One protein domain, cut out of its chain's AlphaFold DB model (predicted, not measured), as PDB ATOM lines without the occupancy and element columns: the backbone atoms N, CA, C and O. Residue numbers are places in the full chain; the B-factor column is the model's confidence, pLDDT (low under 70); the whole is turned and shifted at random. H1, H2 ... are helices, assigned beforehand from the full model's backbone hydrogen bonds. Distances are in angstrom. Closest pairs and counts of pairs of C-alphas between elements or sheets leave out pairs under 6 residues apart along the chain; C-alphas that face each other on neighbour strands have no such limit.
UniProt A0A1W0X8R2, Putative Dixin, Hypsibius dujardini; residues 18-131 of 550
ATOM      1  N   THR A  18     240.285 203.474 271.130       65.19
ATOM      2  CA  THR A  18     239.809 204.363 272.204       65.19
ATOM      3  C   THR A  18     238.409 203.999 272.715       65.19
ATOM      4  O   THR A  18     238.128 204.144 273.900       65.19
ATOM      5  N   GLU A  19     237.515 203.515 271.847       65.00
ATOM      6  CA  GLU A  19     236.168 203.060 272.224       65.00
ATOM      7  C   GLU A  19     236.230 201.747 273.017       65.00
ATOM      8  O   GLU A  19     235.491 201.590 273.988       65.00
ATOM      9  N   TRP A  20     237.165 200.853 272.679       71.38
ATOM     10  CA  TRP A  20     237.422 199.631 273.449       71.38
ATOM     11  C   TRP A  20     237.940 199.922 274.863       71.38
ATOM     12  O   TRP A  20     237.518 199.284 275.826       71.38
ATOM     13  N   SER A  21     238.807 200.927 275.021       75.12
ATOM     14  CA  SER A  21     239.276 201.354 276.344       75.12
ATOM     15  C   SER A  21     238.127 201.886 277.215       75.12
ATOM     16  O   SER A  21     237.988 201.473 278.368       75.12
ATOM     17  N   HIS A  22     237.246 202.723 276.653       75.88
ATOM     18  CA  HIS A  22     236.051 203.199 277.359       75.88
ATOM     19  C   HIS A  22     235.095 202.057 277.716       75.88
ATOM     20  O   HIS A  22     234.605 201.999 278.841       75.88
ATOM     21  N   TYR A  23     234.865 201.130 276.786       85.81
ATOM     22  CA  TYR A  23     234.050 199.940 277.014       85.81
ATOM     23  C   TYR A  23     234.521 199.153 278.247       85.81
ATOM     24  O   TYR A  23     233.733 198.897 279.155       85.81
ATOM     25  N   GLN A  24     235.818 198.842 278.323       80.19
ATOM     26  CA  GLN A  24     236.398 198.075 279.432       80.19
ATOM     27  C   GLN A  24     236.336 198.831 280.771       80.19
ATOM     28  O   GLN A  24     236.050 198.238 281.816       80.19
ATOM     29  N   ALA A  25     236.552 200.150 280.748       80.62
ATOM     30  CA  ALA A  25     236.443 200.989 281.939       80.62
ATOM     31  C   ALA A  25     235.010 201.008 282.499       80.62
ATOM     32  O   ALA A  25     234.810 200.834 283.703       80.62
ATOM     33  N   TYR A  26     234.005 201.160 281.631       86.88
ATOM     34  CA  TYR A  26     232.602 201.138 282.042       86.88
ATOM     35  C   TYR A  26     232.143 199.754 282.493       86.88
ATOM     36  O   TYR A  26     231.452 199.661 283.502       86.88
ATOM     37  N   LEU A  27     232.584 198.687 281.824       85.00
ATOM     38  CA  LEU A  27     232.308 197.308 282.232       85.00
ATOM     39  C   LEU A  27     232.815 197.044 283.657       85.00
ATOM     40  O   LEU A  27     232.088 196.532 284.509       85.00
ATOM     41  N   THR A  28     234.050 197.465 283.939       83.75
ATOM     42  CA  THR A  28     234.653 197.353 285.272       83.75
ATOM     43  C   THR A  28     233.866 198.163 286.302       83.75
ATOM     44  O   THR A  28     233.554 197.657 287.380       83.75
ATOM     45  N   TRP A  29     233.495 199.403 285.967       87.25
ATOM     46  CA  TRP A  29     232.734 200.269 286.866       87.25
ATOM     47  C   TRP A  29     231.343 199.707 287.194       87.25
ATOM     48  O   TRP A  29     230.991 199.656 288.372       87.25
ATOM     49  N   ILE A  30     230.585 199.234 286.197       85.69
ATOM     50  CA  ILE A  30     229.260 198.622 286.399       85.69
ATOM     51  C   ILE A  30     229.386 197.411 287.329       85.69
ATOM     52  O   ILE A  30     228.686 197.336 288.338       85.69
ATOM     53  N   ASN A  31     230.337 196.516 287.056       85.44
ATOM     54  CA  ASN A  31     230.589 195.340 287.889       85.44
ATOM     55  C   ASN A  31     230.959 195.705 289.336       85.44
ATOM     56  O   ASN A  31     230.563 195.011 290.272       85.44
ATOM     57  N   CYS A  32     231.679 196.807 289.557       83.25
ATOM     58  CA  CYS A  32     231.957 197.316 290.901       83.25
ATOM     59  C   CYS A  32     230.706 197.839 291.625       83.25
ATOM     60  O   CYS A  32     230.623 197.690 292.842       83.25
ATOM     61  N   GLN A  33     229.747 198.444 290.916       81.00
ATOM     62  CA  GLN A  33     228.501 198.911 291.535       81.00
ATOM     63  C   GLN A  33     227.538 197.757 291.820       81.00
ATOM     64  O   GLN A  33     226.964 197.706 292.903       81.00
ATOM     65  N   LEU A  34     227.414 196.790 290.907       78.19
ATOM     66  CA  LEU A  34     226.540 195.626 291.093       78.19
ATOM     67  C   LEU A  34     226.962 194.757 292.291       78.19
ATOM     68  O   LEU A  34     226.106 194.227 292.991       78.19
ATOM     69  N   LYS A  35     228.266 194.694 292.607       74.88
ATOM     70  CA  LYS A  35     228.793 194.017 293.810       74.88
ATOM     71  C   LYS A  35     228.303 194.601 295.140       74.88
ATOM     72  O   LYS A  35     228.446 193.941 296.162       74.88
ATOM     73  N   LYS A  36     227.775 195.831 295.155       71.25
ATOM     74  CA  LYS A  36     227.285 196.488 296.379       71.25
ATOM     75  C   LYS A  36     225.874 196.043 296.780       71.25
ATOM     76  O   LYS A  36     225.410 196.431 297.847       71.25
ATOM     77  N   ASN A  37     225.190 195.259 295.946       64.69
ATOM     78  CA  ASN A  37     223.853 194.751 296.234       64.69
ATOM     79  C   ASN A  37     223.927 193.378 296.948       64.69
ATOM     80  O   ASN A  37     224.674 192.512 296.488       64.69
ATOM     81  N   PRO A  38     223.174 193.143 298.043       56.22
ATOM     82  CA  PRO A  38     223.157 191.866 298.777       56.22
ATOM     83  C   PRO A  38     222.671 190.645 297.977       56.22
ATOM     84  O   PRO A  38     222.936 189.514 298.379       56.22
ATOM     85  N   GLN A  39     221.995 190.833 296.840       56.59
ATOM     86  CA  GLN A  39     221.742 189.754 295.882       56.59
ATOM     87  C   GLN A  39     222.876 189.739 294.853       56.59
ATOM     88  O   GLN A  39     222.968 190.630 294.013       56.59
ATOM     89  N   ALA A  40     223.771 188.754 294.941       53.22
ATOM     90  CA  ALA A  40     224.951 188.646 294.086       53.22
ATOM     91  C   ALA A  40     224.572 188.415 292.608       53.22
ATOM     92  O   ALA A  40     224.453 187.281 292.142       53.22
ATOM     93  N   ILE A  41     224.394 189.509 291.866       64.50
ATOM     94  CA  ILE A  41     224.237 189.509 290.409       64.50
ATOM     95  C   ILE A  41     225.583 189.097 289.795       64.50
ATOM     96  O   ILE A  41     226.643 189.576 290.208       64.50
ATOM     97  N   ARG A  42     225.558 188.167 288.829       69.06
ATOM     98  CA  ARG A  42     226.772 187.718 288.128       69.06
ATOM     99  C   ARG A  42     227.451 188.912 287.440       69.06
ATOM    100  O   ARG A  42     226.750 189.796 286.955       69.06
ATOM    101  N   PRO A  43     228.795 188.956 287.397       73.75
ATOM    102  CA  PRO A  43     229.488 190.029 286.705       73.75
ATOM    103  C   PRO A  43     229.152 189.976 285.216       73.75
ATOM    104  O   PRO A  43     229.271 188.916 284.595       73.75
ATOM    105  N   ILE A  44     228.768 191.126 284.673       82.88
ATOM    106  CA  ILE A  44     228.471 191.276 283.257       82.88
ATOM    107  C   ILE A  44     229.765 191.160 282.445       82.88
ATOM    108  O   ILE A  44     230.826 191.641 282.864       82.88
ATOM    109  N   GLN A  45     229.674 190.513 281.289       80.81
ATOM    110  CA  GLN A  45     230.753 190.317 280.321       80.81
ATOM    111  C   GLN A  45     230.536 191.174 279.074       80.81
ATOM    112  O   GLN A  45     231.508 191.689 278.511       80.81
ATOM    113  N   ASP A  46     229.276 191.368 278.671       83.94
ATOM    114  CA  ASP A  46     228.939 192.170 277.499       83.94
ATOM    115  C   ASP A  46     227.887 193.246 277.780       83.94
ATOM    116  O   ASP A  46     226.726 192.968 278.069       83.94
ATOM    117  N   ILE A  47     228.300 194.511 277.640       86.75
ATOM    118  CA  ILE A  47     227.416 195.668 277.830       86.75
ATOM    119  C   ILE A  47     226.279 195.658 276.802       86.75
ATOM    120  O   ILE A  47     225.169 196.065 277.135       86.75
ATOM    121  N   ARG A  48     226.525 195.225 275.557       85.75
ATOM    122  CA  ARG A  48     225.520 195.305 274.485       85.75
ATOM    123  C   ARG A  48     224.328 194.405 274.751       85.75
ATOM    124  O   ARG A  48     223.200 194.834 274.535       85.75
ATOM    125  N   THR A  49     224.592 193.176 275.178       84.00
ATOM    126  CA  THR A  49     223.576 192.134 275.336       84.00
ATOM    127  C   THR A  49     222.949 192.178 276.722       84.00
ATOM    128  O   THR A  49     221.732 192.115 276.839       84.00
ATOM    129  N   GLU A  50     223.743 192.376 277.776       85.19
ATOM    130  CA  GLU A  50     223.238 192.268 279.147       85.19
ATOM    131  C   GLU A  50     222.489 193.523 279.617       85.19
ATOM    132  O   GLU A  50     221.591 193.427 280.451       85.19
ATOM    133  N   LEU A  51     222.787 194.711 279.073       87.75
ATOM    134  CA  LEU A  51     222.004 195.916 279.386       87.75
ATOM    135  C   LEU A  51     220.791 196.088 278.468       87.75
ATOM    136  O   LEU A  51     219.936 196.919 278.763       87.75
ATOM    137  N   GLN A  52     220.681 195.332 277.375       88.06
ATOM    138  CA  GLN A  52     219.668 195.540 276.335       88.06
ATOM    139  C   GLN A  52     218.224 195.540 276.852       88.06
ATOM    140  O   GLN A  52     217.367 196.235 276.308       88.06
ATOM    141  N   ASP A  53     217.956 194.795 277.919       85.00
ATOM    142  CA  ASP A  53     216.604 194.627 278.448       85.00
ATOM    143  C   ASP A  53     216.208 195.717 279.461       85.00
ATOM    144  O   ASP A  53     215.068 195.780 279.926       85.00
ATOM    145  N   GLY A  54     217.149 196.603 279.804       85.44
ATOM    146  CA  GLY A  54     216.954 197.733 280.713       85.44
ATOM    147  C   GLY A  54     216.911 197.358 282.199       85.44
ATOM    148  O   GLY A  54     217.136 198.220 283.043       85.44
ATOM    149  N   THR A  55     216.720 196.086 282.549       88.75
ATOM    150  CA  THR A  55     216.626 195.611 283.941       88.75
ATOM    151  C   THR A  55     217.912 195.838 284.733       88.75
ATOM    152  O   THR A  55     217.867 196.389 285.827       88.75
ATOM    153  N   LEU A  56     219.082 195.520 284.169       86.81
ATOM    154  CA  LEU A  56     220.366 195.777 284.839       86.81
ATOM    155  C   LEU A  56     220.659 197.270 285.002       86.81
ATOM    156  O   LEU A  56     221.244 197.680 286.007       86.81
ATOM    157  N   VAL A  57     220.228 198.096 284.046       88.75
ATOM    158  CA  VAL A  57     220.345 199.557 284.147       88.75
ATOM    159  C   VAL A  57     219.439 200.081 285.262       88.75
ATOM    160  O   VAL A  57     219.874 200.910 286.060       88.75
ATOM    161  N   ALA A  58     218.216 199.561 285.367       87.44
ATOM    162  CA  ALA A  58     217.304 199.865 286.460       87.44
ATOM    163  C   ALA A  58     217.889 199.452 287.819       87.44
ATOM    164  O   ALA A  58     217.959 200.287 288.717       87.44
ATOM    165  N   SER A  59     218.404 198.222 287.959       85.31
ATOM    166  CA  SER A  59     219.073 197.763 289.187       85.31
ATOM    167  C   SER A  59     220.248 198.659 289.573       85.31
ATOM    168  O   SER A  59     220.413 198.998 290.742       85.31
ATOM    169  N   LEU A  60     221.062 199.068 288.596       86.50
ATOM    170  CA  LEU A  60     222.187 199.971 288.823       86.50
ATOM    171  C   LEU A  60     221.722 201.326 289.370       86.50
ATOM    172  O   LEU A  60     222.322 201.846 290.309       86.50
ATOM    173  N   ILE A  61     220.647 201.883 288.814       86.56
ATOM    174  CA  ILE A  61     220.055 203.139 289.285       86.56
ATOM    175  C   ILE A  61     219.500 202.987 290.703       86.56
ATOM    176  O   ILE A  61     219.713 203.878 291.520       86.56
ATOM    177  N   GLU A  62     218.855 201.865 291.033       86.06
ATOM    178  CA  GLU A  62     218.364 201.638 292.396       86.06
ATOM    179  C   GLU A  62     219.498 201.566 293.425       86.06
ATOM    180  O   GLU A  62     219.382 202.130 294.514       86.06
ATOM    181  N   ILE A  63     220.612 200.912 293.071       80.12
ATOM    182  CA  ILE A  63     221.804 200.814 293.925       80.12
ATOM    183  C   ILE A  63     222.446 202.191 294.125       80.12
ATOM    184  O   ILE A  63     222.873 202.523 295.228       80.12
ATOM    185  N   LEU A  64     222.544 202.991 293.062       78.81
ATOM    186  CA  LEU A  64     223.202 204.299 293.102       78.81
ATOM    187  C   LEU A  64     222.330 205.391 293.731       78.81
ATOM    188  O   LEU A  64     222.851 206.296 294.376       78.81
ATOM    189  N   GLY A  65     221.017 205.320 293.520       73.94
ATOM    190  CA  GLY A  65     220.047 206.305 293.982       73.94
ATOM    191  C   GLY A  65     219.425 205.982 295.337       73.94
ATOM    192  O   GLY A  65     218.807 206.869 295.911       73.94
ATOM    193  N   ASN A  66     219.566 204.759 295.862       67.12
ATOM    194  CA  ASN A  66     218.941 204.288 297.107       67.12
ATOM    195  C   ASN A  66     217.393 204.373 297.121       67.12
ATOM    196  O   ASN A  66     216.776 204.449 298.183       67.12
ATOM    197  N   HIS A  67     216.767 204.346 295.940       72.31
ATOM    198  CA  HIS A  67     215.315 204.410 295.731       72.31
ATOM    199  C   HIS A  67     214.877 203.344 294.717       72.31
ATOM    200  O   HIS A  67     215.672 202.930 293.876       72.31
ATOM    201  N   ARG A  68     213.610 202.913 294.777       75.25
ATOM    202  CA  ARG A  68     213.035 201.952 293.821       75.25
ATOM    203  C   ARG A  68     212.582 202.645 292.541       75.25
ATOM    204  O   ARG A  68     211.926 203.685 292.602       75.25
ATOM    205  N   LEU A  69     212.904 202.053 291.397       81.44
ATOM    206  CA  LEU A  69     212.484 202.548 290.094       81.44
ATOM    207  C   LEU A  69     211.109 201.959 289.745       81.44
ATOM    208  O   LEU A  69     210.945 200.743 289.678       81.44
ATOM    209  N   SER A  70     210.106 202.812 289.528       75.38
ATOM    210  CA  SER A  70     208.752 202.381 289.158       75.38
ATOM    211  C   SER A  70     208.566 202.306 287.638       75.38
ATOM    212  O   SER A  70     209.111 203.116 286.888       75.38
ATOM    213  N   GLY A  71     207.765 201.338 287.180       76.38
ATOM    214  CA  GLY A  71     207.409 201.185 285.762       76.38
ATOM    215  C   GLY A  71     208.410 200.399 284.909       76.38
ATOM    216  O   GLY A  71     208.299 200.435 283.687       76.38
ATOM    217  N   VAL A  72     209.367 199.697 285.527       85.19
ATOM    218  CA  VAL A  72     210.247 198.739 284.841       85.19
ATOM    219  C   VAL A  72     209.725 197.321 285.030       85.19
ATOM    220  O   VAL A  72     209.455 196.895 286.152       85.19
ATOM    221  N   ASP A  73     209.609 196.594 283.923       83.31
ATOM    222  CA  ASP A  73     209.381 195.157 283.907       83.31
ATOM    223  C   ASP A  73     210.708 194.430 284.171       83.31
ATOM    224  O   ASP A  73     211.657 194.533 283.389       83.31
ATOM    225  N   TRP A  74     210.774 193.717 285.296       84.00
ATOM    226  CA  TRP A  74     211.955 192.987 285.766       84.00
ATOM    227  C   TRP A  74     212.090 191.584 285.163       84.00
ATOM    228  O   TRP A  74     213.136 190.955 285.323       84.00
ATOM    229  N   GLN A  75     211.060 191.097 284.470       78.50
ATOM    230  CA  GLN A  75     211.056 189.805 283.780       78.50
ATOM    231  C   GLN A  75     210.630 189.980 282.316       78.50
ATOM    232  O   GLN A  75     209.663 189.358 281.867       78.50
ATOM    233  N   PRO A  76     211.353 190.806 281.539       74.44
ATOM    234  CA  PRO A  76     211.014 191.019 280.148       74.44
ATOM    235  C   PRO A  76     211.161 189.707 279.376       74.44
ATOM    236  O   PRO A  76     212.153 188.986 279.515       74.44
ATOM    237  N   ALA A  77     210.183 189.393 278.526       73.88
ATOM    238  CA  ALA A  77     210.316 188.267 277.613       73.88
ATOM    239  C   ALA A  77     211.556 188.493 276.715       73.88
ATOM    240  O   ALA A  77     211.649 189.564 276.103       73.88
ATOM    241  N   PRO A  78     212.468 187.508 276.568       63.94
ATOM    242  CA  PRO A  78     213.827 187.688 276.025       63.94
ATOM    243  C   PRO A  78     213.911 188.146 274.556       63.94
ATOM    244  O   PRO A  78     214.999 188.287 274.011       63.94
ATOM    245  N   GLN A  79     212.773 188.370 273.893       66.75
ATOM    246  CA  GLN A  79     212.680 188.835 272.506       66.75
ATOM    247  C   GLN A  79     211.676 189.988 272.307       66.75
ATOM    248  O   GLN A  79     211.414 190.399 271.176       66.75
ATOM    249  N   SER A  80     211.093 190.538 273.379       81.56
ATOM    250  CA  SER A  80     210.068 191.579 273.262       81.56
ATOM    251  C   SER A  80     210.687 192.975 273.192       81.56
ATOM    252  O   SER A  80     210.894 193.645 274.204       81.56
ATOM    253  N   LEU A  81     210.958 193.456 271.974       83.06
ATOM    254  CA  LEU A  81     211.410 194.834 271.749       83.06
ATOM    255  C   LEU A  81     210.485 195.898 272.391       83.06
ATOM    256  O   LEU A  81     211.030 196.828 272.987       83.06
ATOM    257  N   PRO A  82     209.140 195.776 272.354       84.38
ATOM    258  CA  PRO A  82     208.249 196.736 273.011       84.38
ATOM    259  C   PRO A  82     208.458 196.840 274.527       84.38
ATOM    260  O   PRO A  82     208.471 197.947 275.062       84.38
ATOM    261  N   VAL A  83     208.687 195.714 275.214       86.31
ATOM    262  CA  VAL A  83     208.929 195.707 276.669       86.31
ATOM    263  C   VAL A  83     210.260 196.386 276.991       86.31
ATOM    264  O   VAL A  83     210.324 197.231 277.879       86.31
ATOM    265  N   ARG A  84     211.308 196.116 276.203       87.88
ATOM    266  CA  ARG A  84     212.620 196.774 276.365       87.88
ATOM    267  C   ARG A  84     212.536 198.284 276.151       87.88
ATOM    268  O   ARG A  84     213.115 199.052 276.916       87.88
ATOM    269  N   ILE A  85     211.778 198.721 275.144       88.06
ATOM    270  CA  ILE A  85     211.494 200.142 274.894       88.06
ATOM    271  C   ILE A  85     210.740 200.757 276.080       88.06
ATOM    272  O   ILE A  85     211.108 201.838 276.531       88.06
ATOM    273  N   SER A  86     209.731 200.068 276.620       88.94
ATOM    274  CA  SER A  86     208.993 200.515 277.807       88.94
ATOM    275  C   SER A  86     209.908 200.676 279.027       88.94
ATOM    276  O   SER A  86     209.895 201.724 279.675       88.94
ATOM    277  N   ASN A  87     210.780 199.695 279.282       90.44
ATOM    278  CA  ASN A  87     211.769 199.746 280.359       90.44
ATOM    279  C   ASN A  87     212.700 200.954 280.210       90.44
ATOM    280  O   ASN A  87     212.890 201.718 281.156       90.44
ATOM    281  N   TYR A  88     213.234 201.184 279.009       92.00
ATOM    282  CA  TYR A  88     214.081 202.346 278.757       92.00
ATOM    283  C   TYR A  88     213.328 203.676 278.823       92.00
ATOM    284  O   TYR A  88     213.894 204.652 279.308       92.00
ATOM    285  N   ASN A  89     212.057 203.733 278.426       90.56
ATOM    286  CA  ASN A  89     211.220 204.915 278.627       90.56
ATOM    287  C   ASN A  89     211.059 205.241 280.117       90.56
ATOM    288  O   ASN A  89     211.226 206.395 280.509       90.56
ATOM    289  N   ALA A  90     210.800 204.237 280.958       88.81
ATOM    290  CA  ALA A  90     210.709 204.421 282.405       88.81
ATOM    291  C   ALA A  90     212.045 204.903 283.002       88.81
ATOM    292  O   ALA A  90     212.073 205.876 283.761       88.81
ATOM    293  N   ILE A  91     213.160 204.289 282.589       90.25
ATOM    294  CA  ILE A  91     214.517 204.665 283.010       90.25
ATOM    295  C   ILE A  91     214.847 206.104 282.603       90.25
ATOM    296  O   ILE A  91     215.242 206.907 283.446       90.25
ATOM    297  N   LEU A  92     214.674 206.472 281.330       89.62
ATOM    298  CA  LEU A  92     215.002 207.818 280.858       89.62
ATOM    299  C   LEU A  92     214.075 208.875 281.463       89.62
ATOM    300  O   LEU A  92     214.545 209.967 281.793       89.62
ATOM    301  N   ARG A  93     212.790 208.557 281.677       87.31
ATOM    302  CA  ARG A  93     211.855 209.438 282.389       87.31
ATOM    303  C   ARG A  93     212.349 209.715 283.805       87.31
ATOM    304  O   ARG A  93     212.422 210.872 284.206       87.31
ATOM    305  N   TYR A  94     212.752 208.676 284.534       87.81
ATOM    306  CA  TYR A  94     213.316 208.828 285.872       87.81
ATOM    307  C   TYR A  94     214.603 209.659 285.873       87.81
ATOM    308  O   TYR A  94     214.727 210.594 286.657       87.81
ATOM    309  N   LEU A  95     215.544 209.379 284.968       86.75
ATOM    310  CA  LEU A  95     216.803 210.126 284.888       86.75
ATOM    311  C   LEU A  95     216.587 211.601 284.531       86.75
ATOM    312  O   LEU A  95     217.282 212.470 285.055       86.75
ATOM    313  N   THR A  96     215.584 211.888 283.703       86.44
ATOM    314  CA  THR A  96     215.167 213.259 283.385       86.44
ATOM    315  C   THR A  96     214.622 213.967 284.628       86.44
ATOM    316  O   THR A  96     215.011 215.103 284.900       86.44
ATOM    317  N   LEU A  97     213.793 213.290 285.434       83.88
ATOM    318  CA  LEU A  97     213.292 213.824 286.708       83.88
ATOM    319  C   LEU A  97     214.417 214.063 287.725       83.88
ATOM    320  O   LEU A  97     214.397 215.065 288.435       83.88
ATOM    321  N   GLN A  98     215.426 213.190 287.756       79.56
ATOM    322  CA  GLN A  98     216.618 213.350 288.595       79.56
ATOM    323  C   GLN A  98     217.613 214.397 288.057       79.56
ATOM    324  O   GLN A  98     218.655 214.601 288.665       79.56
ATOM    325  N   ARG A  99     217.301 215.087 286.948       81.75
ATOM    326  CA  ARG A  99     218.160 216.091 286.288       81.75
ATOM    327  C   ARG A  99     219.526 215.554 285.834       81.75
ATOM    328  O   ARG A  99     220.495 216.307 285.728       81.75
ATOM    329  N   VAL A 100     219.597 214.271 285.486       84.00
ATOM    330  CA  VAL A 100     220.793 213.672 284.881       84.00
ATOM    331  C   VAL A 100     220.991 214.265 283.485       84.00
ATOM    332  O   VAL A 100     220.093 214.224 282.644       84.00
ATOM    333  N   ALA A 101     222.180 214.806 283.211       77.44
ATOM    334  CA  ALA A 101     222.516 215.389 281.914       77.44
ATOM    335  C   ALA A 101     222.702 214.297 280.840       77.44
ATOM    336  O   ALA A 101     223.810 213.834 280.573       77.44
ATOM    337  N   LEU A 102     221.598 213.873 280.223       85.69
ATOM    338  CA  LEU A 102     221.595 212.894 279.137       85.69
ATOM    339  C   LEU A 102     222.031 213.531 277.809       85.69
ATOM    340  O   LEU A 102     221.674 214.664 277.480       85.69
ATOM    341  N   HIS A 103     222.793 212.783 277.007       79.25
ATOM    342  CA  HIS A 103     223.206 213.240 275.681       79.25
ATOM    343  C   HIS A 103     222.000 213.238 274.716       79.25
ATOM    344  O   HIS A 103     221.309 212.224 274.620       79.25
ATOM    345  N   PRO A 104     221.766 214.304 273.928       74.06
ATOM    346  CA  PRO A 104     220.547 214.472 273.121       74.06
ATOM    347  C   PRO A 104     220.392 213.483 271.958       74.06
ATOM    348  O   PRO A 104     219.359 213.462 271.305       74.06
ATOM    349  N   THR A 105     221.417 212.685 271.670       79.19
ATOM    350  CA  THR A 105     221.373 211.645 270.627       79.19
ATOM    351  C   THR A 105     221.022 210.265 271.188       79.19
ATOM    352  O   THR A 105     221.196 209.277 270.483       79.19
ATOM    353  N   ILE A 106     220.730 210.148 272.486       85.69
ATOM    354  CA  ILE A 106     220.341 208.870 273.078       85.69
ATOM    355  C   ILE A 106     218.891 208.620 272.675       85.69
ATOM    356  O   ILE A 106     217.996 209.357 273.080       85.69
ATOM    357  N   ASN A 107     218.680 207.586 271.869       86.88
ATOM    358  CA  ASN A 107     217.363 207.133 271.454       86.88
ATOM    359  C   ASN A 107     217.019 205.828 272.180       86.88
ATOM    360  O   ASN A 107     217.837 204.912 272.254       86.88
ATOM    361  N   VAL A 108     215.790 205.735 272.685       88.56
ATOM    362  CA  VAL A 108     215.246 204.559 273.382       88.56
ATOM    363  C   VAL A 108     215.279 203.318 272.491       88.56
ATOM    364  O   VAL A 108     215.614 202.233 272.961       88.56
ATOM    365  N   ALA A 109     214.987 203.478 271.196       86.31
ATOM    366  CA  ALA A 109     215.010 202.369 270.249       86.31
ATOM    367  C   ALA A 109     216.423 201.790 270.070       86.31
ATOM    368  O   ALA A 109     216.572 200.573 269.993       86.31
ATOM    369  N   ASP A 110     217.452 202.639 270.059       88.19
ATOM    370  CA  ASP A 110     218.843 202.205 269.898       88.19
ATOM    371  C   ASP A 110     219.372 201.547 271.183       88.19
ATOM    372  O   ASP A 110     220.092 200.551 271.126       88.19
ATOM    373  N   LEU A 111     218.947 202.038 272.353       89.19
ATOM    374  CA  LEU A 111     219.232 201.402 273.643       89.19
ATOM    375  C   LEU A 111     218.610 200.001 273.733       89.19
ATOM    376  O   LEU A 111     219.305 199.035 274.040       89.19
ATOM    377  N   ALA A 112     217.329 199.871 273.378       88.12
ATOM    378  CA  ALA A 112     216.616 198.592 273.361       88.12
ATOM    379  C   ALA A 112     217.145 197.611 272.292       88.12
ATOM    380  O   ALA A 112     216.895 196.406 272.359       88.12
ATOM    381  N   ARG A 113     217.885 198.103 271.291       86.06
ATOM    382  CA  ARG A 113     218.580 197.290 270.278       86.06
ATOM    383  C   ARG A 113     219.992 196.869 270.691       86.06
ATOM    384  O   ARG A 113     220.584 196.054 269.994       86.06
ATOM    385  N   GLY A 114     220.508 197.361 271.819       86.62
ATOM    386  CA  GLY A 114     221.855 197.021 272.278       86.62
ATOM    387  C   GLY A 114     222.954 197.815 271.564       86.62
ATOM    388  O   GLY A 114     224.105 197.372 271.482       86.62
ATOM    389  N   GLU A 115     222.627 198.990 271.013       88.69
ATOM    390  CA  GLU A 115     223.616 199.826 270.341       88.69
ATOM    391  C   GLU A 115     224.625 200.386 271.343       88.69
ATOM    392  O   GLU A 115     224.295 201.120 272.281       88.69
ATOM    393  N   LEU A 116     225.901 200.067 271.124       84.62
ATOM    394  CA  LEU A 116     226.934 200.339 272.116       84.62
ATOM    395  C   LEU A 116     227.163 201.829 272.345       84.62
ATOM    396  O   LEU A 116     227.368 202.247 273.476       84.62
ATOM    397  N   LYS A 117     227.123 202.655 271.297       84.94
ATOM    398  CA  LYS A 117     227.389 204.095 271.432       84.94
ATOM    399  C   LYS A 117     226.339 204.797 272.315       84.94
ATOM    400  O   LYS A 117     226.747 205.498 273.243       84.94
ATOM    401  N   PRO A 118     225.024 204.615 272.096       89.62
ATOM    402  CA  PRO A 118     223.986 205.086 273.014       89.62
ATOM    403  C   PRO A 118     224.106 204.512 274.430       89.62
ATOM    404  O   PRO A 118     224.029 205.284 275.385       89.62
ATOM    405  N   LEU A 119     224.367 203.205 274.576       89.38
ATOM    406  CA  LEU A 119     224.532 202.565 275.888       89.38
ATOM    407  C   LEU A 119     225.706 203.161 276.670       89.38
ATOM    408  O   LEU A 119     225.543 203.569 277.816       89.38
ATOM    409  N   LEU A 120     226.878 203.305 276.050       89.19
ATOM    410  CA  LEU A 120     228.044 203.910 276.699       89.19
ATOM    411  C   LEU A 120     227.801 205.376 277.070       89.19
ATOM    412  O   LEU A 120     228.267 205.820 278.116       89.19
ATOM    413  N   ARG A 121     227.051 206.134 276.258       87.00
ATOM    414  CA  ARG A 121     226.662 207.516 276.592       87.00
ATOM    415  C   ARG A 121     225.714 207.568 277.788       87.00
ATOM    416  O   ARG A 121     225.873 208.443 278.636       87.00
ATOM    417  N   LEU A 122     224.772 206.630 277.875       90.38
ATOM    418  CA  LEU A 122     223.885 206.495 279.028       90.38
ATOM    419  C   LEU A 122     224.683 206.165 280.296       90.38
ATOM    420  O   LEU A 122     224.542 206.852 281.304       90.38
ATOM    421  N   ILE A 123     225.585 205.182 280.231       89.00
ATOM    422  CA  ILE A 123     226.440 204.807 281.365       89.00
ATOM    423  C   ILE A 123     227.390 205.942 281.762       89.00
ATOM    424  O   ILE A 123     227.573 206.192 282.951       89.00
ATOM    425  N   HIS A 124     227.948 206.679 280.800       87.25
ATOM    426  CA  HIS A 124     228.750 207.870 281.076       87.25
ATOM    427  C   HIS A 124     227.952 208.920 281.860       87.25
ATOM    428  O   HIS A 124     228.454 209.454 282.848       87.25
ATOM    429  N   ALA A 125     226.705 209.189 281.457       86.94
ATOM    430  CA  ALA A 125     225.831 210.134 282.147       86.94
ATOM    431  C   ALA A 125     225.500 209.672 283.577       86.94
ATOM    432  O   ALA A 125     225.573 210.471 284.511       86.94
ATOM    433  N   LEU A 126     225.222 208.377 283.774       87.12
ATOM    434  CA  LEU A 126     225.007 207.794 285.103       87.12
ATOM    435  C   LEU A 126     226.252 207.913 285.988       87.12
ATOM    436  O   LEU A 126     226.168 208.386 287.119       87.12
ATOM    437  N   ALA A 127     227.421 207.540 285.471       83.38
ATOM    438  CA  ALA A 127     228.676 207.631 286.208       83.38
ATOM    439  C   ALA A 127     229.046 209.084 286.556       83.38
ATOM    440  O   ALA A 127     229.670 209.325 287.586       83.38
ATOM    441  N   GLY A 128     228.679 210.053 285.713       80.19
ATOM    442  CA  GLY A 128     228.863 211.477 285.994       80.19
ATOM    443  C   GLY A 128     227.924 212.001 287.082       80.19
ATOM    444  O   GLY A 128     228.350 212.791 287.916       80.19
ATOM    445  N   HIS A 129     226.672 211.543 287.087       76.19
ATOM    446  CA  HIS A 129     225.633 212.033 287.990       76.19
ATOM    447  C   HIS A 129     225.687 211.408 289.391       76.19
ATOM    448  O   HIS A 129     225.462 212.089 290.382       76.19
ATOM    449  N   PHE A 130     226.009 210.117 289.480       72.50
ATOM    450  CA  PHE A 130     225.970 209.348 290.729       72.50
ATOM    451  C   PHE A 130     227.357 209.115 291.347       72.50
ATOM    452  O   PHE A 130     227.547 208.188 292.137       72.50
ATOM    453  N   LYS A 131     228.358 209.926 290.984       65.44
ATOM    454  CA  LYS A 131     229.684 209.876 291.611       65.44
ATOM    455  C   LYS A 131     229.573 210.308 293.084       65.44
ATOM    456  O   LYS A 131     229.222 211.460 293.324       65.44
TER     457      LYS A 131
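What this domain is: This is residues 18 to 131 of the 550 residues of the protein "Putative Dixin" of Hypsibius dujardini (UniProt A0A1W0X8R2). Three helices, H3, H4 and H6, run roughly the same way, their centres making a triangle, and the long helix H1 crosses over one side of this group, on H3 and H6. Two short helices fill in beside them: H2 packs on the first residues of H6, and H5 packs on H4. The printed part has 114 residues with six named helices, H1 to H6 in chain order, and no named strand; the class is all helix. It is compact, with a radius of gyration of the C-alphas of 12.9 A, and rounded, spanning 32 by 31 by 29 A.

How they stand to each other: Start at H1, residues 18 to 34. Its residues 30 to 34 touch H3, residues 55 to 65, at a steep tilt of 68 degrees, only just short of about perpendicular; the closest C-alphas, those of Leu 34 and Leu 60, are 6.6 A apart. Its residues 23 to 26 touch H6, residues 116 to 129, at a steep tilt of 54 degrees, the same way; look at the C-alphas of Tyr 26 and Ile 123, the closest, 7.2 A apart. H6 is the hub, touching three other helices. Its residues 116 to 119 touch H2, residues 47 to 50, where the closest C-alphas, those of Arg 48 and Leu 116, are 5.7 A apart. H5, residues 108 to 112, and H6 only just touch, with 3 pairs of C-alphas within 8 A, and touch only at the corner; their closest C-alphas, those of Leu 111 and Leu 119, are 5.9 A apart. H5 touches H4, residues 81 to 97, with Arg 84 and Ala 112 closest, their C-alphas 5.3 A apart. H4 and H3 only just touch, with 3 pairs of C-alphas within 8 A, at a shallow tilt of 15 degrees, the same way; the C-alphas of Ala 58 and Ile 91 are closest, 6.5 A apart. H4 and H6 are near each other, while H1 and H4 are apart. The helix packing is mostly crossed, helices meeting at large tilts, but only just: 1 of 3 pairs is at a shallow tilt. In H1, H3, H4, H5 and H6 every O i to N i+4 pair is within hydrogen-bond range; H2 is too short for such a pair.

Where its parts are: Find C-alpha 18 at (239.809, 204.363, 272.204); from there H1 runs 24.7 A to C-alpha 34. H4 runs 24.2 A from C-alpha 81 at (211.410, 194.834, 271.749). H3 measures 15.1 A, H2 5.5 A and H5 6.1 A. H6 runs 19.8 A and ends at C-alpha 129, (225.633, 212.033, 287.990).

The domain as a whole: The C-alphas of Thr 18 and Ser 70 are the two farthest apart, 35.4 A. The printed part has no cut. Two links are long: residues 35 to 46 and residues 66 to 80. Mean pLDDT of the printed part is 81.5; look for values under 70 at residues 18 to 19, 37 to 42, 66, 78 to 79 and 131.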